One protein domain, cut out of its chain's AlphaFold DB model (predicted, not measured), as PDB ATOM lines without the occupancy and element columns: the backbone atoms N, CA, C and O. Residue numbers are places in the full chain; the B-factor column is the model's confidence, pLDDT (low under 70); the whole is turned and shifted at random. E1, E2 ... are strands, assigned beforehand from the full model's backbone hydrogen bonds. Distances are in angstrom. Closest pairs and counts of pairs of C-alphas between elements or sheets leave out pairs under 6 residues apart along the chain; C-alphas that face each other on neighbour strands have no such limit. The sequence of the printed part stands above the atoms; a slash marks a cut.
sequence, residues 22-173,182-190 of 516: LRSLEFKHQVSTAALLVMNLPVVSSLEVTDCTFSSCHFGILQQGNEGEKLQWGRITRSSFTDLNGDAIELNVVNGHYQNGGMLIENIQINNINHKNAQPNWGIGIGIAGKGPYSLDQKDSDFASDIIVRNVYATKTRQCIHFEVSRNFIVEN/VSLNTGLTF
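AT A GLANCE: This is residues 22 to 173 and 182 to 190 of the 516 residues of an uncharacterized protein of Enterobacter sp. RHBSTW-00994 (UniProt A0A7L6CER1). The chain is wound in stacked turns, a solenoid whose walls are strands, with the strands of successive turns side by side and parallel. One wall is the sheet E2 E5 E8 E10 E12; facing it is a larger sheet folded at a corner, with E1, E4, E7 and the later parts of E9 and E11 on one side of the corner and E3, E6 and the first residues of E9 on the other. A loop, residues 130 to 143, reaches out past the E12 end of the stack. The printed part has 161 residues, with no named helix and thirteen named strands, E1 to E13 along the chain, and its class is all strand. The five-stranded sheet has the order E2 E5 E8 E10 E12, the other sheet is branched, both have parallel pairs throughout, and the whole is compact, with a radius of gyration of the C-alphas of 14.6 A and spans of 37 by 34 by 32 A.

HOW THE PARTS SIT: Start at residues 22 to 23, which make a short parallel pairing with residues 49 to 50 of E3, residues 45 to 50. Next come E1, residues 26 to 28, and E2, residues 34 to 41; their closest C-alphas, Phe 27 and Ala 35, are 6.4 A apart. E3 runs on into E4, residues 53 to 55, at 83 degrees across a break of 2 residues. Look at N 27 and O 53, 2.8 A apart and within hydrogen-bond range, where E4 is the parallel neighbour of E1. E5, residues 59 to 68, is parallel to E2, with N 62 and O 36 at 2.9 A, and bends by 65 degrees at residue 65. E6, residues 71 to 77, is parallel to E3, with N 49 and O 75 at 2.8 A, and runs on into E7, residues 80 to 84, at 88 degrees. E7 is parallel to E4, with N 54 and O 80 at 2.8 A. E8, residues 89 to 92, is parallel to E5, with N 63 and O 90 at 2.8 A. E9, residues 103 to 113, bends by 79 degrees at residue 107, and its pairing is staggered: E6 over residues 103 to 106, with N 76 and O 104 at 2.8 A, and E7 over residues 109 to 113, with N 81 and O 109 at 2.8 A. E10, residues 124 to 129, is parallel to E8, with N 91 and O 127 at 2.8 A. E6 and E7 lie on one side of E9, and E11, residues 144 to 157, lies on the other side, with N 110 and O 153 at 2.8 A. E12, residues 159 to 164, is parallel to E10, with N 162 and O 126 at 2.7 A. E13, residues 166 to 173, is parallel to E11, with N 167 and O 144 at 2.8 A. The two sheets form a sandwich, two sheets face to face, with 80 pairs of C-alphas within 10 A. The branched sheet is twisted.

IN THESE COORDINATES: Find C-alpha 26 at (-24.767, 11.046, -19.970), where E1 begins. E2 measures 16.1 A from first to last C-alpha, E3 16.9 A, E5 20.7 A, E6 16.5 A and E9 22.2 A. E11, the longest strand with 14 residues, begins at C-alpha 144, (-27.435, 27.019, -43.369), bends by 97 degrees at residue 147 and measures 23.0 A. E13 measures 19.2 A and ends at C-alpha 173, (-8.319, 21.196, -37.225).

THE WHOLE: The two C-alphas farthest apart are those of His 29 and Asp 137, at 43.3 A. Residues 174 to 181 are cut out, and C-alphas 173 and 182 are 23.8 A apart across the cut. The link from E10 to E11, 14 residues, is long; those from E8 to E9 and from E9 to E10 are short. The mean pLDDT of the printed part is 96.9, and no printed residue is under 70.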
ATOM      1  N   LEU A  22     -27.080  22.452 -21.089       98.62
ATOM      2  CA  LEU A  22     -26.863  21.059 -20.711       98.62
ATOM      3  C   LEU A  22     -25.367  20.832 -20.484       98.62
ATOM      4  O   LEU A  22     -24.572  21.052 -21.400       98.62
ATOM      5  N   ARG A  23     -24.977  20.403 -19.279       98.69
ATOM      6  CA  ARG A  23     -23.564  20.167 -18.944       98.69
ATOM      7  C   ARG A  23     -23.324  18.833 -18.261       98.69
ATOM      8  O   ARG A  23     -24.083  18.478 -17.372       98.69
ATOM      9  N   SER A  24     -22.257  18.125 -18.614       98.50
ATOM     10  CA  SER A  24     -21.858  16.913 -17.874       98.50
ATOM     11  C   SER A  24     -22.980  15.867 -17.796       98.50
ATOM     12  O   SER A  24     -23.219  15.266 -16.751       98.50
ATOM     13  N   LEU A  25     -23.719  15.697 -18.900       98.62
ATOM     14  CA  LEU A  25     -24.818  14.734 -18.996       98.62
ATOM     15  C   LEU A  25     -24.379  13.464 -19.717       98.62
ATOM     16  O   LEU A  25     -23.641  13.525 -20.700       98.62
ATOM     17  N   GLU A  26     -24.920  12.330 -19.288       98.62
ATOM     18  CA  GLU A  26     -24.767  11.046 -19.970       98.62
ATOM     19  C   GLU A  26     -26.105  10.619 -20.577       98.62
ATOM     20  O   GLU A  26     -27.083  10.414 -19.862       98.62
ATOM     21  N   PHE A  27     -26.144  10.450 -21.895       98.69
ATOM     22  CA  PHE A  27     -27.255   9.847 -22.621       98.69
ATOM     23  C   PHE A  27     -26.864   8.434 -23.052       98.69
ATOM     24  O   PHE A  27     -25.857   8.247 -23.749       98.69
ATOM     25  N   LYS A  28     -27.644   7.434 -22.635       97.81
ATOM     26  CA  LYS A  28     -27.444   6.042 -23.037       97.81
ATOM     27  C   LYS A  28     -28.734   5.282 -23.324       97.81
ATOM     28  O   LYS A  28     -29.769   5.506 -22.701       97.81
ATOM     29  N   HIS A  29     -28.633   4.344 -24.264       97.19
ATOM     30  CA  HIS A  29     -29.683   3.383 -24.627       97.19
ATOM     31  C   HIS A  29     -31.009   4.000 -25.102       97.19
ATOM     32  O   HIS A  29     -32.068   3.379 -24.986       97.19
ATOM     33  N   GLN A  30     -30.982   5.211 -25.665       95.94
ATOM     34  CA  GLN A  30     -32.171   5.799 -26.277       95.94
ATOM     35  C   GLN A  30     -32.578   5.028 -27.539       95.94
ATOM     36  O   GLN A  30     -31.818   4.924 -28.503       95.94
ATOM     37  N   VAL A  31     -33.819   4.533 -27.532       92.75
ATOM     38  CA  VAL A  31     -34.471   3.848 -28.669       92.75
ATOM     39  C   VAL A  31     -35.378   4.772 -29.489       92.75
ATOM     40  O   VAL A  31     -35.906   4.378 -30.528       92.75
ATOM     41  N   SER A  32     -35.586   6.003 -29.018       94.56
ATOM     42  CA  SER A  32     -36.175   7.092 -29.800       94.56
ATOM     43  C   SER A  32     -35.278   7.454 -30.985       94.56
ATOM     44  O   SER A  32     -34.113   7.070 -31.041       94.56
ATOM     45  N   THR A  33     -35.795   8.256 -31.919       95.19
ATOM     46  CA  THR A  33     -35.003   8.745 -33.059       95.19
ATOM     47  C   THR A  33     -33.707   9.425 -32.615       95.19
ATOM     48  O   THR A  33     -32.663   9.143 -33.187       95.19
ATOM     49  N   ALA A  34     -33.752  10.268 -31.579       97.88
ATOM     50  CA  ALA A  34     -32.588  10.959 -31.031       97.88
ATOM     51  C   ALA A  34     -32.593  10.966 -29.504       97.88
ATOM     52  O   ALA A  34     -33.666  10.908 -28.893       97.88
ATOM     53  N   ALA A  35     -31.406  11.071 -28.907       98.44
ATOM     54  CA  ALA A  35     -31.254  11.271 -27.473       98.44
ATOM     55  C   ALA A  35     -31.567  12.711 -27.050       98.44
ATOM     56  O   ALA A  35     -32.274  12.913 -26.061       98.44
ATOM     57  N   LEU A  36     -31.121  13.694 -27.836       98.56
ATOM     58  CA  LEU A  36     -31.559  15.085 -27.752       98.56
ATOM     59  C   LEU A  36     -32.214  15.502 -29.072       98.56
ATOM     60  O   LEU A  36     -31.564  15.526 -30.116       98.56
ATOM     61  N   LEU A  37     -33.497  15.854 -29.015       98.31
ATOM     62  CA  LEU A  37     -34.289  16.277 -30.165       98.31
ATOM     63  C   LEU A  37     -34.662  17.760 -30.067       98.31
ATOM     64  O   LEU A  37     -35.240  18.202 -29.074       98.31
ATOM     65  N   VAL A  38     -34.391  18.513 -31.132       98.25
ATOM     66  CA  VAL A  38     -34.793  19.914 -31.290       98.25
ATOM     67  C   VAL A  38     -35.701  20.032 -32.510       98.25
ATOM     68  O   VAL A  38     -35.255  19.909 -33.646       98.25
ATOM     69  N   MET A  39     -36.988  20.278 -32.297       96.56
ATOM     70  CA  MET A  39     -37.941  20.472 -33.390       96.56
ATOM     71  C   MET A  39     -39.140  21.291 -32.920       96.56
ATOM     72  O   MET A  39     -39.491  21.229 -31.744       96.56
ATOM     73  N   ASN A  40     -39.779  22.013 -33.846       95.69
ATOM     74  CA  ASN A  40     -41.037  22.729 -33.615       95.69
ATOM     75  C   ASN A  40     -41.034  23.596 -32.336       95.69
ATOM     76  O   ASN A  40     -41.914  23.486 -31.480       95.69
ATOM     77  N   LEU A  41     -40.002  24.428 -32.182       96.94
ATOM     78  CA  LEU A  41     -39.868  25.287 -31.008       96.94
ATOM     79  C   LEU A  41     -41.027  26.299 -30.961       96.94
ATOM     80  O   LEU A  41     -41.325  26.919 -31.982       96.94
ATOM     81  N   PRO A  42     -41.671  26.513 -29.801       96.75
ATOM     82  CA  PRO A  42     -42.789  27.451 -29.686       96.75
ATOM     83  C   PRO A  42     -42.339  28.909 -29.534       96.75
ATOM     84  O   PRO A  42     -43.147  29.823 -29.670       96.75
ATOM     85  N   VAL A  43     -41.067  29.126 -29.197       96.12
ATOM     86  CA  VAL A  43     -40.456  30.438 -28.976       96.12
ATOM     87  C   VAL A  43     -39.017  30.424 -29.470       96.12
ATOM     88  O   VAL A  43     -38.359  29.378 -29.489       96.12
ATOM     89  N   VAL A  44     -38.510  31.599 -29.832       95.50
ATOM     90  CA  VAL A  44     -37.090  31.793 -30.121       95.50
ATOM     91  C   VAL A  44     -36.252  31.352 -28.917       95.50
ATOM     92  O   VAL A  44     -36.620  31.620 -27.774       95.50
ATOM     93  N   SER A  45     -35.175  30.614 -29.173       96.69
ATOM     94  CA  SER A  45     -34.481  29.817 -28.152       96.69
ATOM     95  C   SER A  45     -32.962  29.795 -28.357       96.69
ATOM     96  O   SER A  45     -32.452  30.290 -29.367       96.69
ATOM     97  N   SER A  46     -32.237  29.167 -27.431       96.81
ATOM     98  CA  SER A  46     -30.807  28.872 -27.564       96.81
ATOM     99  C   SER A  46     -30.441  27.530 -26.932       96.81
ATOM    100  O   SER A  46     -31.152  27.036 -26.055       96.81
ATOM    101  N   LEU A  47     -29.333  26.936 -27.388       97.94
ATOM    102  CA  LEU A  47     -28.878  25.631 -26.915       97.94
ATOM    103  C   LEU A  47     -27.368  25.614 -26.658       97.94
ATOM    104  O   LEU A  47     -26.566  25.812 -27.569       97.94
ATOM    105  N   GLU A  48     -26.985  25.276 -25.432       98.50
ATOM    106  CA  GLU A  48     -25.622  24.893 -25.074       98.50
ATOM    107  C   GLU A  48     -25.601  23.431 -24.612       98.50
ATOM    108  O   GLU A  48     -26.309  23.061 -23.679       98.50
ATOM    109  N   VAL A  49     -24.768  22.605 -25.243       98.81
ATOM    110  CA  VAL A  49     -24.462  21.226 -24.840       98.81
ATOM    111  C   VAL A  49     -22.963  21.127 -24.647       98.81
ATOM    112  O   VAL A  49     -22.200  21.404 -25.570       98.81
ATOM    113  N   THR A  50     -22.512  20.808 -23.442       98.88
ATOM    114  CA  THR A  50     -21.086  20.873 -23.119       98.88
ATOM    115  C   THR A  50     -20.670  19.763 -22.165       98.88
ATOM    116  O   THR A  50     -21.361  19.499 -21.190       98.88
ATOM    117  N   ASP A  51     -19.527  19.124 -22.415       98.81
ATOM    118  CA  ASP A  51     -19.017  18.032 -21.571       98.81
ATOM    119  C   ASP A  51     -19.998  16.838 -21.459       98.81
ATOM    120  O   ASP A  51     -20.039  16.164 -20.436       98.81
ATOM    121  N   CYS A  52     -20.815  16.579 -22.489       98.88
ATOM    122  CA  CYS A  52     -21.814  15.503 -22.487       98.88
ATOM    123  C   CYS A  52     -21.330  14.255 -23.242       98.88
ATOM    124  O   CYS A  52     -20.556  14.345 -24.196       98.88
ATOM    125  N   THR A  53     -21.845  13.084 -22.871       98.88
ATOM    126  CA  THR A  53     -21.548  11.812 -23.542       98.88
ATOM    127  C   THR A  53     -22.821  11.163 -24.067       98.88
ATOM    128  O   THR A  53     -23.798  11.030 -23.333       98.88
ATOM    129  N   PHE A  54     -22.795  10.705 -25.314       98.88
ATOM    130  CA  PHE A  54     -23.901  10.025 -25.981       98.88
ATOM    131  C   PHE A  54     -23.438   8.636 -26.410       98.88
ATOM    132  O   PHE A  54     -22.464   8.513 -27.156       98.88
ATOM    133  N   SER A  55     -24.114   7.588 -25.943       98.56
ATOM    134  CA  SER A  55     -23.694   6.214 -26.216       98.56
ATOM    135  C   SER A  55     -24.853   5.271 -26.499       98.56
ATOM    136  O   SER A  55     -25.903   5.365 -25.870       98.56
ATOM    137  N   SER A  56     -24.683   4.335 -27.437       97.75
ATOM    138  CA  SER A  56     -25.699   3.300 -27.706       97.75
ATOM    139  C   SER A  56     -27.110   3.862 -27.966       97.75
ATOM    140  O   SER A  56     -28.112   3.257 -27.587       97.75
ATOM    141  N   CYS A  57     -27.188   5.044 -28.582       96.88
ATOM    142  CA  CYS A  57     -28.434   5.680 -29.015       96.88
ATOM    143  C   CYS A  57     -28.655   5.421 -30.514       96.88
ATOM    144  O   CYS A  57     -27.775   4.909 -31.212       96.88
ATOM    145  N   HIS A  58     -29.806   5.836 -31.044       96.12
ATOM    146  CA  HIS A  58     -29.921   6.100 -32.480       96.12
ATOM    147  C   HIS A  58     -29.126   7.367 -32.821       96.12
ATOM    148  O   HIS A  58     -27.913   7.280 -32.984       96.12
ATOM    149  N   PHE A  59     -29.758   8.540 -32.877       98.50
ATOM    150  CA  PHE A  59     -29.032   9.805 -33.001       98.50
ATOM    151  C   PHE A  59     -28.564  10.293 -31.632       98.50
ATOM    152  O   PHE A  59     -29.273  10.128 -30.635       98.50
ATOM    153  N   GLY A  60     -27.407  10.952 -31.588       98.69
ATOM    154  CA  GLY A  60     -26.994  11.726 -30.419       98.69
ATOM    155  C   GLY A  60     -27.853  12.983 -30.304       98.69
ATOM    156  O   GLY A  60     -28.760  13.062 -29.473       98.69
ATOM    157  N   ILE A  61     -27.606  13.937 -31.197       98.81
ATOM    158  CA  ILE A  61     -28.360  15.187 -31.307       98.81
ATOM    159  C   ILE A  61     -28.998  15.256 -32.692       98.81
ATOM    160  O   ILE A  61     -28.306  15.112 -33.695       98.81
ATOM    161  N   LEU A  62     -30.305  15.511 -32.743       98.75
ATOM    162  CA  LEU A  62     -31.032  15.768 -33.983       98.75
ATOM    163  C   LEU A  62     -31.813  17.074 -33.872       98.75
ATOM    164  O   LEU A  62     -32.650  17.230 -32.982       98.75
ATOM    165  N   GLN A  63     -31.600  17.975 -34.823       98.69
ATOM    166  CA  GLN A  63     -32.451  19.130 -35.048       98.69
ATOM    167  C   GLN A  63     -33.183  19.004 -36.384       98.69
ATOM    168  O   GLN A  63     -32.576  18.715 -37.409       98.69
ATOM    169  N   GLN A  64     -34.487  19.281 -36.366       97.81
ATOM    170  CA  GLN A  64     -35.311  19.472 -37.559       97.81
ATOM    171  C   GLN A  64     -35.796  20.923 -37.583       97.81
ATOM    172  O   GLN A  64     -36.640  21.324 -36.780       97.81
ATOM    173  N   GLY A  65     -35.201  21.738 -38.456       96.31
ATOM    174  CA  GLY A  65     -35.376  23.192 -38.466       96.31
ATOM    175  C   GLY A  65     -36.478  23.728 -39.387       96.31
ATOM    176  O   GLY A  65     -36.707  24.945 -39.405       96.31
ATOM    177  N   ASN A  66     -37.159  22.838 -40.120       91.75
ATOM    178  CA  ASN A  66     -38.185  23.146 -41.119       91.75
ATOM    179  C   ASN A  66     -39.432  23.834 -40.536       91.75
ATOM    180  O   ASN A  66     -40.098  24.587 -41.246       91.75
ATOM    181  N   GLU A  67     -39.727  23.605 -39.257       91.12
ATOM    182  CA  GLU A  67     -40.918  24.107 -38.569       91.12
ATOM    183  C   GLU A  67     -40.571  24.725 -37.206       91.12
ATOM    184  O   GLU A  67     -39.556  24.399 -36.588       91.12
ATOM    185  N   GLY A  68     -41.436  25.629 -36.742       94.19
ATOM    186  CA  GLY A  68     -41.293  26.329 -35.467       94.19
ATOM    187  C   GLY A  68     -40.295  27.490 -35.468       94.19
ATOM    188  O   GLY A  68     -39.692  27.865 -36.488       94.19
ATOM    189  N   GLU A  69     -40.154  28.063 -34.277       96.31
ATOM    190  CA  GLU A  69     -39.261  29.170 -33.962       96.31
ATOM    191  C   GLU A  69     -37.786  28.756 -33.981       96.31
ATOM    192  O   GLU A  69     -37.427  27.576 -34.029       96.31
ATOM    193  N   LYS A  70     -36.905  29.756 -34.022       95.44
ATOM    194  CA  LYS A  70     -35.489  29.557 -34.348       95.44
ATOM    195  C   LYS A  70     -34.608  29.474 -33.107       95.44
ATOM    196  O   LYS A  70     -34.818  30.199 -32.134       95.44
ATOM    197  N   LEU A  71     -33.579  28.631 -33.169       96.75
ATOM    198  CA  LEU A  71     -32.413  28.777 -32.306       96.75
ATOM    199  C   LEU A  71     -31.615  29.985 -32.799       96.75
ATOM    200  O   LEU A  71     -31.177  30.000 -33.946       96.75
ATOM    201  N   GLN A  72     -31.438  31.006 -31.961       95.12
ATOM    202  CA  GLN A  72     -30.653  32.195 -32.323       95.12
ATOM    203  C   GLN A  72     -29.155  31.910 -32.381       95.12
ATOM    204  O   GLN A  72     -28.463  32.461 -33.235       95.12
ATOM    205  N   TRP A  73     -28.681  31.051 -31.480       95.81
ATOM    206  CA  TRP A  73     -27.307  30.578 -31.401       95.81
ATOM    207  C   TRP A  73     -27.280  29.166 -30.807       95.81
ATOM    208  O   TRP A  73     -28.220  28.745 -30.121       95.81
ATOM    209  N   GLY A  74     -26.199  28.437 -31.075       97.56
ATOM    210  CA  GLY A  74     -25.981  27.108 -30.517       97.56
ATOM    211  C   GLY A  74     -24.508  26.812 -30.255       97.56
ATOM    212  O   GLY A  74     -23.626  27.293 -30.968       97.56
ATOM    213  N   ARG A  75     -24.231  26.030 -29.209       98.44
ATOM    214  CA  ARG A  75     -22.884  25.546 -28.885       98.44
ATOM    215  C   ARG A  75     -22.943  24.082 -28.488       98.44
ATOM    216  O   ARG A  75     -23.617  23.741 -27.522       98.44
ATOM    217  N   ILE A  76     -22.200  23.233 -29.187       98.88
ATOM    218  CA  ILE A  76     -22.003  21.828 -28.826       98.88
ATOM    219  C   ILE A  76     -20.504  21.634 -28.643       98.88
ATOM    220  O   ILE A  76     -19.751  21.700 -29.614       98.88
ATOM    221  N   THR A  77     -20.045  21.471 -27.401       98.88
ATOM    222  CA  THR A  77     -18.606  21.452 -27.111       98.88
ATOM    223  C   THR A  77     -18.163  20.314 -26.205       98.88
ATOM    224  O   THR A  77     -18.935  19.839 -25.373       98.88
ATOM    225  N   ARG A  78     -16.908  19.870 -26.355       98.88
ATOM    226  CA  ARG A  78     -16.244  18.907 -25.447       98.88
ATOM    227  C   ARG A  78     -17.070  17.644 -25.177       98.88
ATOM    228  O   ARG A  78     -17.090  17.135 -24.066       98.88
ATOM    229  N   SER A  79     -17.800  17.178 -26.183       98.88
ATOM    230  CA  SER A  79     -18.759  16.083 -26.042       98.88
ATOM    231  C   SER A  79     -18.327  14.875 -26.867       98.88
ATOM    232  O   SER A  79     -17.628  15.021 -27.876       98.88
ATOM    233  N   SER A  80     -18.740  13.682 -26.439       98.88
ATOM    234  CA  SER A  80     -18.398  12.429 -27.108       98.88
ATOM    235  C   SER A  80     -19.629  11.650 -27.563       98.88
ATOM    236  O   SER A  80     -20.671  11.651 -26.911       98.88
ATOM    237  N   PHE A  81     -19.493  10.978 -28.703       98.94
ATOM    238  CA  PHE A  81     -20.551  10.221 -29.360       98.94
ATOM    239  C   PHE A  81     -19.995   8.861 -29.754       98.94
ATOM    240  O   PHE A  81     -19.057   8.780 -30.546       98.94
ATOM    241  N   THR A  82     -20.509   7.790 -29.154       98.81
ATOM    242  CA  THR A  82     -19.938   6.450 -29.319       98.81
ATOM    243  C   THR A  82     -21.005   5.385 -29.532       98.81
ATOM    244  O   THR A  82     -22.026   5.373 -28.853       98.81
ATOM    245  N   ASP A  83     -20.761   4.458 -30.457       98.56
ATOM    246  CA  ASP A  83     -21.631   3.301 -30.707       98.56
ATOM    247  C   ASP A  83     -23.076   3.695 -31.064       98.56
ATOM    248  O   ASP A  83     -24.039   3.145 -30.531       98.56
ATOM    249  N   LEU A  84     -23.235   4.668 -31.963       98.56
ATOM    250  CA  LEU A  84     -24.548   5.163 -32.377       98.56
ATOM    251  C   LEU A  84     -25.067   4.452 -33.636       98.56
ATOM    252  O   LEU A  84     -24.303   4.116 -34.546       98.56
ATOM    253  N   ASN A  85     -26.388   4.254 -33.695       97.00
ATOM    254  CA  ASN A  85     -27.114   3.653 -34.825       97.00
ATOM    255  C   ASN A  85     -27.869   4.704 -35.675       97.00
ATOM    256  O   ASN A  85     -28.785   4.364 -36.420       97.00
ATOM    257  N   GLY A  86     -27.509   5.977 -35.545       97.50
ATOM    258  CA  GLY A  86     -27.968   7.129 -36.325       97.50
ATOM    259  C   GLY A  86     -26.815   8.122 -36.455       97.50
ATOM    260  O   GLY A  86     -25.664   7.688 -36.450       97.50
ATOM    261  N   ASP A  87     -27.095   9.421 -36.538       98.81
ATOM    262  CA  ASP A  87     -26.034  10.431 -36.652       98.81
ATOM    263  C   ASP A  87     -25.552  10.907 -35.276       98.81
ATOM    264  O   ASP A  87     -26.304  10.875 -34.296       98.81
ATOM    265  N   ALA A  88     -24.301  11.362 -35.163       98.88
ATOM    266  CA  ALA A  88     -23.821  11.897 -33.887       98.88
ATOM    267  C   ALA A  88     -24.437  13.274 -33.598       98.88
ATOM    268  O   ALA A  88     -25.068  13.465 -32.555       98.88
ATOM    269  N   ILE A  89     -24.304  14.204 -34.543       98.94
ATOM    270  CA  ILE A  89     -24.935  15.525 -34.516       98.94
ATOM    271  C   ILE A  89     -25.510  15.793 -35.903       98.94
ATOM    272  O   ILE A  89     -24.749  15.932 -36.850       98.94
ATOM    273  N   GLU A  90     -26.826  15.919 -36.015       98.81
ATOM    274  CA  GLU A  90     -27.499  16.247 -37.274       98.81
ATOM    275  C   GLU A  90     -28.337  17.512 -37.107       98.81
ATOM    276  O   GLU A  90     -29.293  17.539 -36.329       98.81
ATOM    277  N   LEU A  91     -27.974  18.573 -37.830       98.75
ATOM    278  CA  LEU A  91     -28.695  19.843 -37.868       98.75
ATOM    279  C   LEU A  91     -29.357  20.012 -39.238       98.75
ATOM    280  O   LEU A  91     -28.810  20.647 -40.143       98.75
ATOM    281  N   ASN A  92     -30.555  19.445 -39.381       98.50
ATOM    282  CA  ASN A  92     -31.241  19.335 -40.660       98.50
ATOM    283  C   ASN A  92     -32.193  20.516 -40.934       98.50
ATOM    284  O   ASN A  92     -33.024  20.874 -40.093       98.50
ATOM    285  N   VAL A  93     -32.112  21.090 -42.139       97.88
ATOM    286  CA  VAL A  93     -32.918  22.233 -42.616       97.88
ATOM    287  C   VAL A  93     -32.863  23.429 -41.656       97.88
ATOM    288  O   VAL A  93     -33.881  23.957 -41.201       97.88
ATOM    289  N   VAL A  94     -31.647  23.861 -41.314       98.25
ATOM    290  CA  VAL A  94     -31.390  24.899 -40.297       98.25
ATOM    291  C   VAL A  94     -31.108  26.288 -40.873       98.25
ATOM    292  O   VAL A  94     -30.625  27.167 -40.170       98.25
ATOM    293  N   ASN A  95     -31.478  26.536 -42.127       95.88
ATOM    294  CA  ASN A  95     -31.240  27.792 -42.853       95.88
ATOM    295  C   ASN A  95     -31.792  29.071 -42.183       95.88
ATOM    296  O   ASN A  95     -31.292  30.171 -42.403       95.88
ATOM    297  N   GLY A  96     -32.839  28.942 -41.362       94.69
ATOM    298  CA  GLY A  96     -33.397  30.052 -40.579       94.69
ATOM    299  C   GLY A  96     -32.845  30.176 -39.156       94.69
ATOM    300  O   GLY A  96     -33.284  31.054 -38.421       94.69
ATOM    301  N   HIS A  97     -31.960  29.277 -38.732       97.62
ATOM    302  CA  HIS A  97     -31.399  29.239 -37.381       97.62
ATOM    303  C   HIS A  97     -30.017  29.899 -37.363       97.62
ATOM    304  O   HIS A  97     -29.432  30.170 -38.407       97.62
ATOM    305  N   TYR A  98     -29.505  30.177 -36.166       96.00
ATOM    306  CA  TYR A  98     -28.126  30.609 -35.907       96.00
ATOM    307  C   TYR A  98     -27.728  31.995 -36.436       96.00
ATOM    308  O   TYR A  98     -26.573  32.397 -36.319       96.00
ATOM    309  N   GLN A  99     -28.691  32.777 -36.927       80.25
ATOM    310  CA  GLN A  99     -28.448  34.076 -37.564       80.25
ATOM    311  C   GLN A  99     -27.864  35.151 -36.623       80.25
ATOM    312  O   GLN A  99     -27.300  36.131 -37.101       80.25
ATOM    313  N   ASN A 100     -27.971  34.979 -35.295       71.25
ATOM    314  CA  ASN A 100     -27.593  35.971 -34.275       71.25
ATOM    315  C   ASN A 100     -26.596  35.400 -33.250       71.25
ATOM    316  O   ASN A 100     -26.782  35.532 -32.040       71.25
ATOM    317  N   GLY A 101     -25.540  34.743 -33.724       71.00
ATOM    318  CA  GLY A 101     -24.486  34.201 -32.856       71.00
ATOM    319  C   GLY A 101     -23.817  32.935 -33.383       71.00
ATOM    320  O   GLY A 101     -22.837  32.488 -32.788       71.00
ATOM    321  N   GLY A 102     -24.313  32.396 -34.499       92.44
ATOM    322  CA  GLY A 102     -23.758  31.231 -35.171       92.44
ATOM    323  C   GLY A 102     -24.003  29.917 -34.430       92.44
ATOM    324  O   GLY A 102     -24.615  29.862 -33.356       92.44
ATOM    325  N   MET A 103     -23.509  28.841 -35.032       98.31
ATOM    326  CA  MET A 103     -23.391  27.528 -34.399       98.31
ATOM    327  C   MET A 103     -21.913  27.179 -34.257       98.31
ATOM    328  O   MET A 103     -21.168  27.197 -35.236       98.31
ATOM    329  N   LEU A 104     -21.496  26.836 -33.039       98.69
ATOM    330  CA  LEU A 104     -20.160  26.320 -32.759       98.69
ATOM    331  C   LEU A 104     -20.238  24.850 -32.349       98.69
ATOM    332  O   LEU A 104     -20.804  24.526 -31.306       98.69
ATOM    333  N   ILE A 105     -19.589  23.984 -33.122       98.94
ATOM    334  CA  ILE A 105     -19.369  22.578 -32.792       98.94
ATOM    335  C   ILE A 105     -17.865  22.378 -32.602       98.94
ATOM    336  O   ILE A 105     -17.093  22.494 -33.552       98.94
ATOM    337  N   GLU A 106     -17.422  22.138 -31.368       98.81
ATOM    338  CA  GLU A 106     -15.996  22.209 -31.026       98.81
ATOM    339  C   GLU A 106     -15.536  21.122 -30.048       98.81
ATOM    340  O   GLU A 106     -16.202  20.844 -29.055       98.81
ATOM    341  N   ASN A 107     -14.328  20.585 -30.246       98.88
ATOM    342  CA  ASN A 107     -13.715  19.594 -29.349       98.88
ATOM    343  C   ASN A 107     -14.602  18.345 -29.230       98.88
ATOM    344  O   ASN A 107     -15.001  17.954 -28.134       98.88
ATOM    345  N   ILE A 108     -14.966  17.762 -30.369       98.94
ATOM    346  CA  ILE A 108     -15.898  16.635 -30.439       98.94
ATOM    347  C   ILE A 108     -15.143  15.339 -30.702       98.94
ATOM    348  O   ILE A 108     -14.282  15.283 -31.581       98.94
ATOM    349  N   GLN A 109     -15.512  14.287 -29.973       98.94
ATOM    350  CA  GLN A 109     -15.022  12.934 -30.208       98.94
ATOM    351  C   GLN A 109     -16.150  12.043 -30.729       98.94
ATOM    352  O   GLN A 109     -17.173  11.876 -30.070       98.94
ATOM    353  N   ILE A 110     -15.959  11.442 -31.898       98.94
ATOM    354  CA  ILE A 110     -16.919  10.534 -32.526       98.94
ATOM    355  C   ILE A 110     -16.245   9.188 -32.752       98.94
ATOM    356  O   ILE A 110     -15.154   9.124 -33.315       98.94
ATOM    357  N   ASN A 111     -16.898   8.104 -32.346       98.81
ATOM    358  CA  ASN A 111     -16.400   6.758 -32.584       98.81
ATOM    359  C   ASN A 111     -17.532   5.767 -32.875       98.81
ATOM    360  O   ASN A 111     -18.503   5.679 -32.133       98.81
ATOM    361  N   ASN A 112     -17.353   4.943 -33.906       98.69
ATOM    362  CA  ASN A 112     -18.262   3.844 -34.245       98.69
ATOM    363  C   ASN A 112     -19.707   4.298 -34.497       98.69
ATOM    364  O   ASN A 112     -20.640   3.887 -33.806       98.69
ATOM    365  N   ILE A 113     -19.883   5.121 -35.526       98.69
ATOM    366  CA  ILE A 113     -21.198   5.485 -36.048       98.69
ATOM    367  C   ILE A 113     -21.551   4.499 -37.157       98.69
ATOM    368  O   ILE A 113     -20.922   4.482 -38.219       98.69
ATOM    369  N   ASN A 114     -22.522   3.625 -36.889       98.19
ATOM    370  CA  ASN A 114     -22.828   2.504 -37.767       98.19
ATOM    371  C   ASN A 114     -24.327   2.209 -37.804       98.19
ATOM    372  O   ASN A 114     -24.837   1.417 -37.009       98.19
ATOM    373  N   HIS A 115     -25.013   2.801 -38.778       97.00
ATOM    374  CA  HIS A 115     -26.420   2.527 -39.007       97.00
ATOM    375  C   HIS A 115     -26.614   1.181 -39.717       97.00
ATOM    376  O   HIS A 115     -26.291   1.024 -40.895       97.00
ATOM    377  N   LYS A 116     -27.174   0.194 -39.014       93.62
ATOM    378  CA  LYS A 116     -27.304  -1.181 -39.535       93.62
ATOM    379  C   LYS A 116     -28.598  -1.448 -40.303       93.62
ATOM    380  O   LYS A 116     -28.679  -2.456 -40.999       93.62
ATOM    381  N   ASN A 117     -29.592  -0.567 -40.197       90.00
ATOM    382  CA  ASN A 117     -30.935  -0.812 -40.739       90.00
ATOM    383  C   ASN A 117     -31.134  -0.265 -42.164       90.00
ATOM    384  O   ASN A 117     -32.246  -0.322 -42.682       90.00
ATOM    385  N   ALA A 118     -30.068   0.236 -42.803       85.88
ATOM    386  CA  ALA A 118     -30.064   0.754 -44.174       85.88
ATOM    387  C   ALA A 118     -31.087   1.878 -44.458       85.88
ATOM    388  O   ALA A 118     -31.451   2.100 -45.614       85.88
ATOM    389  N   GLN A 119     -31.542   2.610 -43.435       93.31
ATOM    390  CA  GLN A 119     -32.324   3.823 -43.644       93.31
ATOM    391  C   GLN A 119     -31.477   4.837 -44.432       93.31
ATOM    392  O   GLN A 119     -30.301   5.033 -44.097       93.31
ATOM    393  N   PRO A 120     -32.033   5.456 -45.492       94.88
ATOM    394  CA  PRO A 120     -31.272   6.378 -46.316       94.88
ATOM    395  C   PRO A 120     -30.666   7.524 -45.505       94.88
ATOM    396  O   PRO A 120     -31.326   8.105 -44.646       94.88
ATOM    397  N   ASN A 121     -29.418   7.848 -45.825       94.75
ATOM    398  CA  ASN A 121     -28.613   8.951 -45.309       94.75
ATOM    399  C   ASN A 121     -28.298   8.930 -43.806       94.75
ATOM    400  O   ASN A 121     -27.733   9.891 -43.309       94.75
ATOM    401  N   TRP A 122     -28.585   7.841 -43.088       97.94
ATOM    402  CA  TRP A 122     -28.207   7.711 -41.676       97.94
ATOM    403  C   TRP A 122     -26.768   7.206 -41.513       97.94
ATOM    404  O   TRP A 122     -26.262   6.414 -42.317       97.94
ATOM    405  N   GLY A 123     -26.131   7.608 -40.415       98.06
ATOM    406  CA  GLY A 123     -24.778   7.232 -40.021       98.06
ATOM    407  C   GLY A 123     -23.709   8.291 -40.315       98.06
ATOM    408  O   GLY A 123     -22.555   7.924 -40.569       98.06
ATOM    409  N   ILE A 124     -24.092   9.567 -40.323       98.88
ATOM    410  CA  ILE A 124     -23.208  10.733 -40.413       98.88
ATOM    411  C   ILE A 124     -22.603  11.026 -39.029       98.88
ATOM    412  O   ILE A 124     -23.234  10.836 -37.993       98.88
ATOM    413  N   GLY A 125     -21.356  11.495 -38.984       98.88
ATOM    414  CA  GLY A 125     -20.790  12.057 -37.758       98.88
ATOM    415  C   GLY A 125     -21.465  13.387 -37.417       98.88
ATOM    416  O   GLY A 125     -22.351  13.439 -36.571       98.88
ATOM    417  N   ILE A 126     -21.061  14.462 -38.088       98.94
ATOM    418  CA  ILE A 126     -21.668  15.793 -37.964       98.94
ATOM    419  C   ILE A 126     -22.288  16.169 -39.305       98.94
ATOM    420  O   ILE A 126     -21.545  16.285 -40.275       98.94
ATOM    421  N   GLY A 127     -23.598  16.376 -39.371       98.88
ATOM    422  CA  GLY A 127     -24.292  16.822 -40.574       98.88
ATOM    423  C   GLY A 127     -25.016  18.147 -40.380       98.88
ATOM    424  O   GLY A 127     -25.582  18.432 -39.323       98.88
ATOM    425  N   ILE A 128     -24.911  19.001 -41.397       98.88
ATOM    426  CA  ILE A 128     -25.453  20.356 -41.429       98.88
ATOM    427  C   ILE A 128     -26.141  20.562 -42.775       98.88
ATOM    428  O   ILE A 128     -25.487  20.507 -43.819       98.88
ATOM    429  N   ALA A 129     -27.440  20.844 -42.762       98.56
ATOM    430  CA  ALA A 129     -28.207  21.013 -43.989       98.56
ATOM    431  C   ALA A 129     -28.997  22.323 -44.009       98.56
ATOM    432  O   ALA A 129     -29.711  22.674 -43.064       98.56
ATOM    433  N   GLY A 130     -28.899  23.043 -45.126       98.06
ATOM    434  CA  GLY A 130     -29.841  24.096 -45.486       98.06
ATOM    435  C   GLY A 130     -31.141  23.538 -46.066       98.06
ATOM    436  O   GLY A 130     -31.532  22.395 -45.835       98.06
ATOM    437  N   LYS A 131     -31.840  24.367 -46.834       96.62
ATOM    438  CA  LYS A 131     -33.122  24.040 -47.449       96.62
ATOM    439  C   LYS A 131     -32.971  23.867 -48.956       96.62
ATOM    440  O   LYS A 131     -32.629  24.807 -49.665       96.62
ATOM    441  N   GLY A 132     -33.309  22.674 -49.445       93.00
ATOM    442  CA  GLY A 132     -33.441  22.411 -50.877       93.00
ATOM    443  C   GLY A 132     -34.655  23.111 -51.527       93.00
ATOM    444  O   GLY A 132     -35.513  23.666 -50.833       93.00
ATOM    445  N   PRO A 133     -34.798  23.042 -52.862       95.19
ATOM    446  CA  PRO A 133     -33.941  22.312 -53.799       95.19
ATOM    447  C   PRO A 133     -32.565  22.963 -53.954       95.19
ATOM    448  O   PRO A 133     -32.380  24.103 -53.557       95.19
ATOM    449  N   TYR A 134     -31.610  22.252 -54.548       97.19
ATOM    450  CA  TYR A 134     -30.333  22.836 -54.951       97.19
ATOM    451  C   TYR A 134     -30.525  23.785 -56.142       97.19
ATOM    452  O   TYR A 134     -31.307  23.493 -57.046       97.19
ATOM    453  N   SER A 135     -29.786  24.889 -56.193       94.75
ATOM    454  CA  SER A 135     -29.766  25.791 -57.351       94.75
ATOM    455  C   SER A 135     -28.457  26.574 -57.414       94.75
ATOM    456  O   SER A 135     -27.860  26.879 -56.381       94.75
ATOM    457  N   LEU A 136     -28.023  26.939 -58.622       93.56
ATOM    458  CA  LEU A 136     -26.926  27.891 -58.813       93.56
ATOM    459  C   LEU A 136     -27.279  29.267 -58.214       93.56
ATOM    460  O   LEU A 136     -26.453  29.885 -57.542       93.56
ATOM    461  N   ASP A 137     -28.536  29.684 -58.392       91.62
ATOM    462  CA  ASP A 137     -29.082  30.974 -57.952       91.62
ATOM    463  C   ASP A 137     -29.844  30.852 -56.624       91.62
ATOM    464  O   ASP A 137     -30.800  31.586 -56.356       91.62
ATOM    465  N   GLN A 138     -29.460  29.878 -55.793       93.00
ATOM    466  CA  GLN A 138     -30.089  29.663 -54.496       93.00
ATOM    467  C   GLN A 138     -30.027  30.943 -53.650       93.00
ATOM    468  O   GLN A 138     -28.975  31.591 -53.545       93.00
ATOM    469  N   LYS A 139     -31.156  31.280 -53.017       95.06
ATOM    470  CA  LYS A 139     -31.263  32.434 -52.121       95.06
ATOM    471  C   LYS A 139     -30.457  32.192 -50.855       95.06
ATOM    472  O   LYS A 139     -30.527  31.118 -50.266       95.06
ATOM    473  N   ASP A 140     -29.782  33.228 -50.374       95.38
ATOM    474  CA  ASP A 140     -28.999  33.206 -49.134       95.38
ATOM    475  C   ASP A 140     -29.790  32.713 -47.921       95.38
ATOM    476  O   ASP A 140     -29.220  32.043 -47.064       95.38
ATOM    477  N   SER A 141     -31.096  33.001 -47.878       95.44
ATOM    478  CA  SER A 141     -32.010  32.579 -46.811       95.44
ATOM    479  C   SER A 141     -32.270  31.076 -46.770       95.44
ATOM    480  O   SER A 141     -32.838  30.601 -45.792       95.44
ATOM    481  N   ASP A 142     -31.926  30.337 -47.824       96.75
ATOM    482  CA  ASP A 142     -32.098  28.884 -47.881       96.75
ATOM    483  C   ASP A 142     -30.827  28.139 -47.460       96.75
ATOM    484  O   ASP A 142     -30.883  26.936 -47.226       96.75
ATOM    485  N   PHE A 143     -29.696  28.829 -47.298       97.62
ATOM    486  CA  PHE A 143     -28.475  28.201 -46.810       97.62
ATOM    487  C   PHE A 143     -28.449  28.124 -45.284       97.62
ATOM    488  O   PHE A 143     -28.773  29.102 -44.615       97.62
ATOM    489  N   ALA A 144     -27.976  27.005 -44.728       97.88
ATOM    490  CA  ALA A 144     -27.435  27.019 -43.369       97.88
ATOM    491  C   ALA A 144     -26.158  27.874 -43.359       97.88
ATOM    492  O   ALA A 144     -25.303  27.696 -44.229       97.88
ATOM    493  N   SER A 145     -26.034  28.825 -42.430       96.88
ATOM    494  CA  SER A 145     -24.898  29.751 -42.421       96.88
ATOM    495  C   SER A 145     -24.327  30.049 -41.048       96.88
ATOM    496  O   SER A 145     -24.972  29.806 -40.031       96.88
ATOM    497  N   ASP A 146     -23.102  30.582 -41.050       96.31
ATOM    498  CA  ASP A 146     -22.412  31.093 -39.863       96.31
ATOM    499  C   ASP A 146     -22.091  29.979 -38.851       96.31
ATOM    500  O   ASP A 146     -22.336  30.078 -37.645       96.31
ATOM    501  N   ILE A 147     -21.542  28.881 -39.379       98.44
ATOM    502  CA  ILE A 147     -21.283  27.643 -38.641       98.44
ATOM    503  C   ILE A 147     -19.782  27.375 -38.585       98.44
ATOM    504  O   ILE A 147     -19.077  27.437 -39.592       98.44
ATOM    505  N   ILE A 148     -19.289  27.046 -37.396       98.75
ATOM    506  CA  ILE A 148     -17.898  26.667 -37.164       98.75
ATOM    507  C   ILE A 148     -17.876  25.250 -36.600       98.75
ATOM    508  O   ILE A 148     -18.443  24.989 -35.539       98.75
ATOM    509  N   VAL A 149     -17.178  24.351 -37.291       98.94
ATOM    510  CA  VAL A 149     -16.866  22.999 -36.821       98.94
ATOM    511  C   VAL A 149     -15.360  22.903 -36.636       98.94
ATOM    512  O   VAL A 149     -14.611  23.074 -37.598       98.94
ATOM    513  N   ARG A 150     -14.881  22.635 -35.419       98.81
ATOM    514  CA  ARG A 150     -13.434  22.552 -35.184       98.81
ATOM    515  C   ARG A 150     -12.993  21.585 -34.107       98.81
ATOM    516  O   ARG A 150     -13.754  21.269 -33.198       98.81
ATOM    517  N   ASN A 151     -11.734  21.161 -34.175       98.88
ATOM    518  CA  ASN A 151     -11.139  20.237 -33.205       98.88
ATOM    519  C   ASN A 151     -11.978  18.953 -33.081       98.88
ATOM    520  O   ASN A 151     -12.420  18.582 -31.994       98.88
ATOM    521  N   VAL A 152     -12.266  18.315 -34.214       98.94
ATOM    522  CA  VAL A 152     -13.076  17.090 -34.263       98.94
ATOM    523  C   VAL A 152     -12.170  15.898 -34.509       98.94
ATOM    524  O   VAL A 152     -11.395  15.903 -35.462       98.94
ATOM    525  N   TYR A 153     -12.310  14.865 -33.683       98.94
ATOM    526  CA  TYR A 153     -11.707  13.556 -33.902       98.94
ATOM    527  C   TYR A 153     -12.816  12.540 -34.175       98.94
ATOM    528  O   TYR A 153     -13.649  12.293 -33.302       98.94
ATOM    529  N   ALA A 154     -12.848  11.963 -35.376       98.88
ATOM    530  CA  ALA A 154     -13.897  11.031 -35.784       98.88
ATOM    531  C   ALA A 154     -13.315   9.729 -36.336       98.88
ATOM    532  O   ALA A 154     -12.588   9.734 -37.327       98.88
ATOM    533  N   THR A 155     -13.678   8.597 -35.737       98.81
ATOM    534  CA  THR A 155     -13.257   7.259 -36.170       98.81
ATOM    535  C   THR A 155     -14.440   6.364 -36.485       98.81
ATOM    536  O   THR A 155     -15.518   6.491 -35.899       98.81
ATOM    537  N   LYS A 156     -14.228   5.407 -37.399       98.44
ATOM    538  CA  LYS A 156     -15.189   4.333 -37.689       98.44
ATOM    539  C   LYS A 156     -16.591   4.889 -37.973       98.44
ATOM    540  O   LYS A 156     -17.579   4.515 -37.352       98.44
ATOM    541  N   THR A 157     -16.634   5.852 -38.885       98.56
ATOM    542  CA  THR A 157     -17.845   6.560 -39.313       98.56
ATOM    543  C   THR A 157     -17.826   6.627 -40.834       98.56
ATOM    544  O   THR A 157     -16.770   6.841 -41.414       98.56
ATOM    545  N   ARG A 158     -18.947   6.416 -41.524       98.50
ATOM    546  CA  ARG A 158     -18.934   6.351 -42.998       98.50
ATOM    547  C   ARG A 158     -18.688   7.710 -43.659       98.50
ATOM    548  O   ARG A 158     -17.996   7.788 -44.677       98.50
ATOM    549  N   GLN A 159     -19.298   8.746 -43.089       98.62
ATOM    550  CA  GLN A 159     -19.192  10.139 -43.505       98.62
ATOM    551  C   GLN A 159     -19.027  11.001 -42.251       98.62
ATOM    552  O   GLN A 159     -19.971  11.134 -41.477       98.62
ATOM    553  N   CYS A 160     -17.817  11.496 -41.978       98.88
ATOM    554  CA  CYS A 160     -17.504  12.079 -40.664       98.88
ATOM    555  C   CYS A 160     -18.081  13.486 -40.491       98.88
ATOM    556  O   CYS A 160     -18.630  13.786 -39.436       98.88
ATOM    557  N   ILE A 161     -17.967  14.336 -41.510       98.94
ATOM    558  CA  ILE A 161     -18.529  15.688 -41.524       98.94
ATOM    559  C   ILE A 161     -19.247  15.893 -42.859       98.94
ATOM    560  O   ILE A 161     -18.678  15.626 -43.915       98.94
ATOM    561  N   HIS A 162     -20.482  16.370 -42.804       98.88
ATOM    562  CA  HIS A 162     -21.362  16.602 -43.935       98.88
ATOM    563  C   HIS A 162     -21.902  18.029 -43.887       98.88
ATOM    564  O   HIS A 162     -22.409  18.478 -42.860       98.88
ATOM    565  N   PHE A 163     -21.847  18.714 -45.022       98.88
ATOM    566  CA  PHE A 163     -22.572  19.953 -45.250       98.88
ATOM    567  C   PHE A 163     -23.303  19.882 -46.584       98.88
ATOM    568  O   PHE A 163     -22.706  19.571 -47.619       98.88
ATOM    569  N   GLU A 164     -24.571  20.266 -46.580       98.31
ATOM    570  CA  GLU A 164     -25.330  20.498 -47.798       98.31
ATOM    571  C   GLU A 164     -26.085  21.819 -47.749       98.31
ATOM    572  O   GLU A 164     -26.543  22.253 -46.691       98.31
ATOM    573  N   VAL A 165     -26.170  22.499 -48.899       98.00
ATOM    574  CA  VAL A 165     -26.830  23.812 -49.026       98.00
ATOM    575  C   VAL A 165     -26.394  24.738 -47.882       98.00
ATOM    576  O   VAL A 165     -27.201  25.293 -47.140       98.00
ATOM    577  N   SER A 166     -25.083  24.850 -47.677       98.31
ATOM    578  CA  SER A 166     -24.503  25.625 -46.577       98.31
ATOM    579  C   SER A 166     -23.586  26.731 -47.091       98.31
ATOM    580  O   SER A 166     -22.966  26.587 -48.150       98.31
ATOM    581  N   ARG A 167     -23.512  27.855 -46.371       97.62
ATOM    582  CA  ARG A 167     -22.631  28.975 -46.719       97.62
ATOM    583  C   ARG A 167     -21.959  29.625 -45.522       97.62
ATOM    584  O   ARG A 167     -22.461  29.507 -44.416       97.62
ATOM    585  N   ASN A 168     -20.878  30.366 -45.746       97.50
ATOM    586  CA  ASN A 168     -20.170  31.099 -44.691       97.50
ATOM    587  C   ASN A 168     -19.857  30.220 -43.469       97.50
ATOM    588  O   ASN A 168     -20.314  30.487 -42.358       97.50
ATOM    589  N   PHE A 169     -19.135  29.124 -43.697       98.69
ATOM    590  CA  PHE A 169     -18.770  28.188 -42.638       98.69
ATOM    591  C   PHE A 169     -17.286  27.836 -42.667       98.69
ATOM    592  O   PHE A 169     -16.601  27.966 -43.687       98.69
ATOM    593  N   ILE A 170     -16.799  27.376 -41.517       98.81
ATOM    594  CA  ILE A 170     -15.409  26.976 -41.311       98.81
ATOM    595  C   ILE A 170     -15.384  25.555 -40.754       98.81
ATOM    596  O   ILE A 170     -16.057  25.260 -39.766       98.81
ATOM    597  N   VAL A 171     -14.568  24.698 -41.366       98.94
ATOM    598  CA  VAL A 171     -14.156  23.411 -40.800       98.94
ATOM    599  C   VAL A 171     -12.655  23.465 -40.546       98.94
ATOM    600  O   VAL A 171     -11.881  23.547 -41.500       98.94
ATOM    601  N   GLU A 172     -12.218  23.434 -39.287       98.75
ATOM    602  CA  GLU A 172     -10.790  23.556 -38.968       98.75
ATOM    603  C   GLU A 172     -10.266  22.547 -37.942       98.75
ATOM    604  O   GLU A 172     -10.948  22.185 -36.988       98.75
ATOM    605  N   ASN A 173      -9.017  22.114 -38.125       98.88
ATOM    606  CA  ASN A 173      -8.319  21.196 -37.225       98.88
ATOM    607  C   ASN A 173      -9.138  19.924 -36.937       98.88
ATOM    608  O   ASN A 173      -9.591  19.691 -35.816       98.88
ATOM    609  N   VAL A 182     -18.854   0.497 -42.383       98.12
ATOM    610  CA  VAL A 182     -19.976   0.914 -41.529       98.12
ATOM    611  C   VAL A 182     -21.041   1.658 -42.329       98.12
ATOM    612  O   VAL A 182     -20.771   2.159 -43.424       98.12
ATOM    613  N   SER A 183     -22.263   1.689 -41.787       98.00
ATOM    614  CA  SER A 183     -23.442   2.332 -42.387       98.00
ATOM    615  C   SER A 183     -23.643   1.917 -43.849       98.00
ATOM    616  O   SER A 183     -23.795   2.740 -44.752       98.00
ATOM    617  N   LEU A 184     -23.552   0.611 -44.108       96.69
ATOM    618  CA  LEU A 184     -23.713   0.055 -45.448       96.69
ATOM    619  C   LEU A 184     -25.153   0.246 -45.937       96.69
ATOM    620  O   LEU A 184     -26.100   0.200 -45.158       96.69
ATOM    621  N   ASN A 185     -25.312   0.414 -47.250       95.38
ATOM    622  CA  ASN A 185     -26.608   0.553 -47.926       95.38
ATOM    623  C   ASN A 185     -27.445   1.779 -47.520       95.38
ATOM    624  O   ASN A 185     -28.586   1.888 -47.951       95.38
ATOM    625  N   THR A 186     -26.888   2.736 -46.773       96.69
ATOM    626  CA  THR A 186     -27.585   3.995 -46.448       96.69
ATOM    627  C   THR A 186     -27.551   5.006 -47.592       96.69
ATOM    628  O   THR A 186     -28.171   6.053 -47.506       96.69
ATOM    629  N   GLY A 187     -26.815   4.735 -48.672       94.62
ATOM    630  CA  GLY A 187     -26.643   5.685 -49.777       94.62
ATOM    631  C   GLY A 187     -25.638   6.807 -49.492       94.62
ATOM    632  O   GLY A 187     -25.271   7.527 -50.416       94.62
ATOM    633  N   LEU A 188     -25.110   6.909 -48.264       96.75
ATOM    634  CA  LEU A 188     -24.073   7.884 -47.934       96.75
ATOM    635  C   LEU A 188     -22.819   7.668 -48.783       96.75
ATOM    636  O   LEU A 188     -22.268   6.558 -48.882       96.75
ATOM    637  N   THR A 189     -22.319   8.772 -49.328       96.00
ATOM    638  CA  THR A 189     -21.023   8.801 -49.996       96.00
ATOM    639  C   THR A 189     -19.913   8.648 -48.960       96.00
ATOM    640  O   THR A 189     -19.755   9.479 -48.068       96.00
ATOM    641  N   PHE A 190     -19.094   7.606 -49.104       98.00
ATOM    642  CA  PHE A 190     -17.904   7.431 -48.272       98.00
ATOM    643  C   PHE A 190     -16.979   8.652 -48.380       98.00
ATOM    644  O   PHE A 190     -16.577   9.026 -49.491       98.00
TER     645      PHE A 190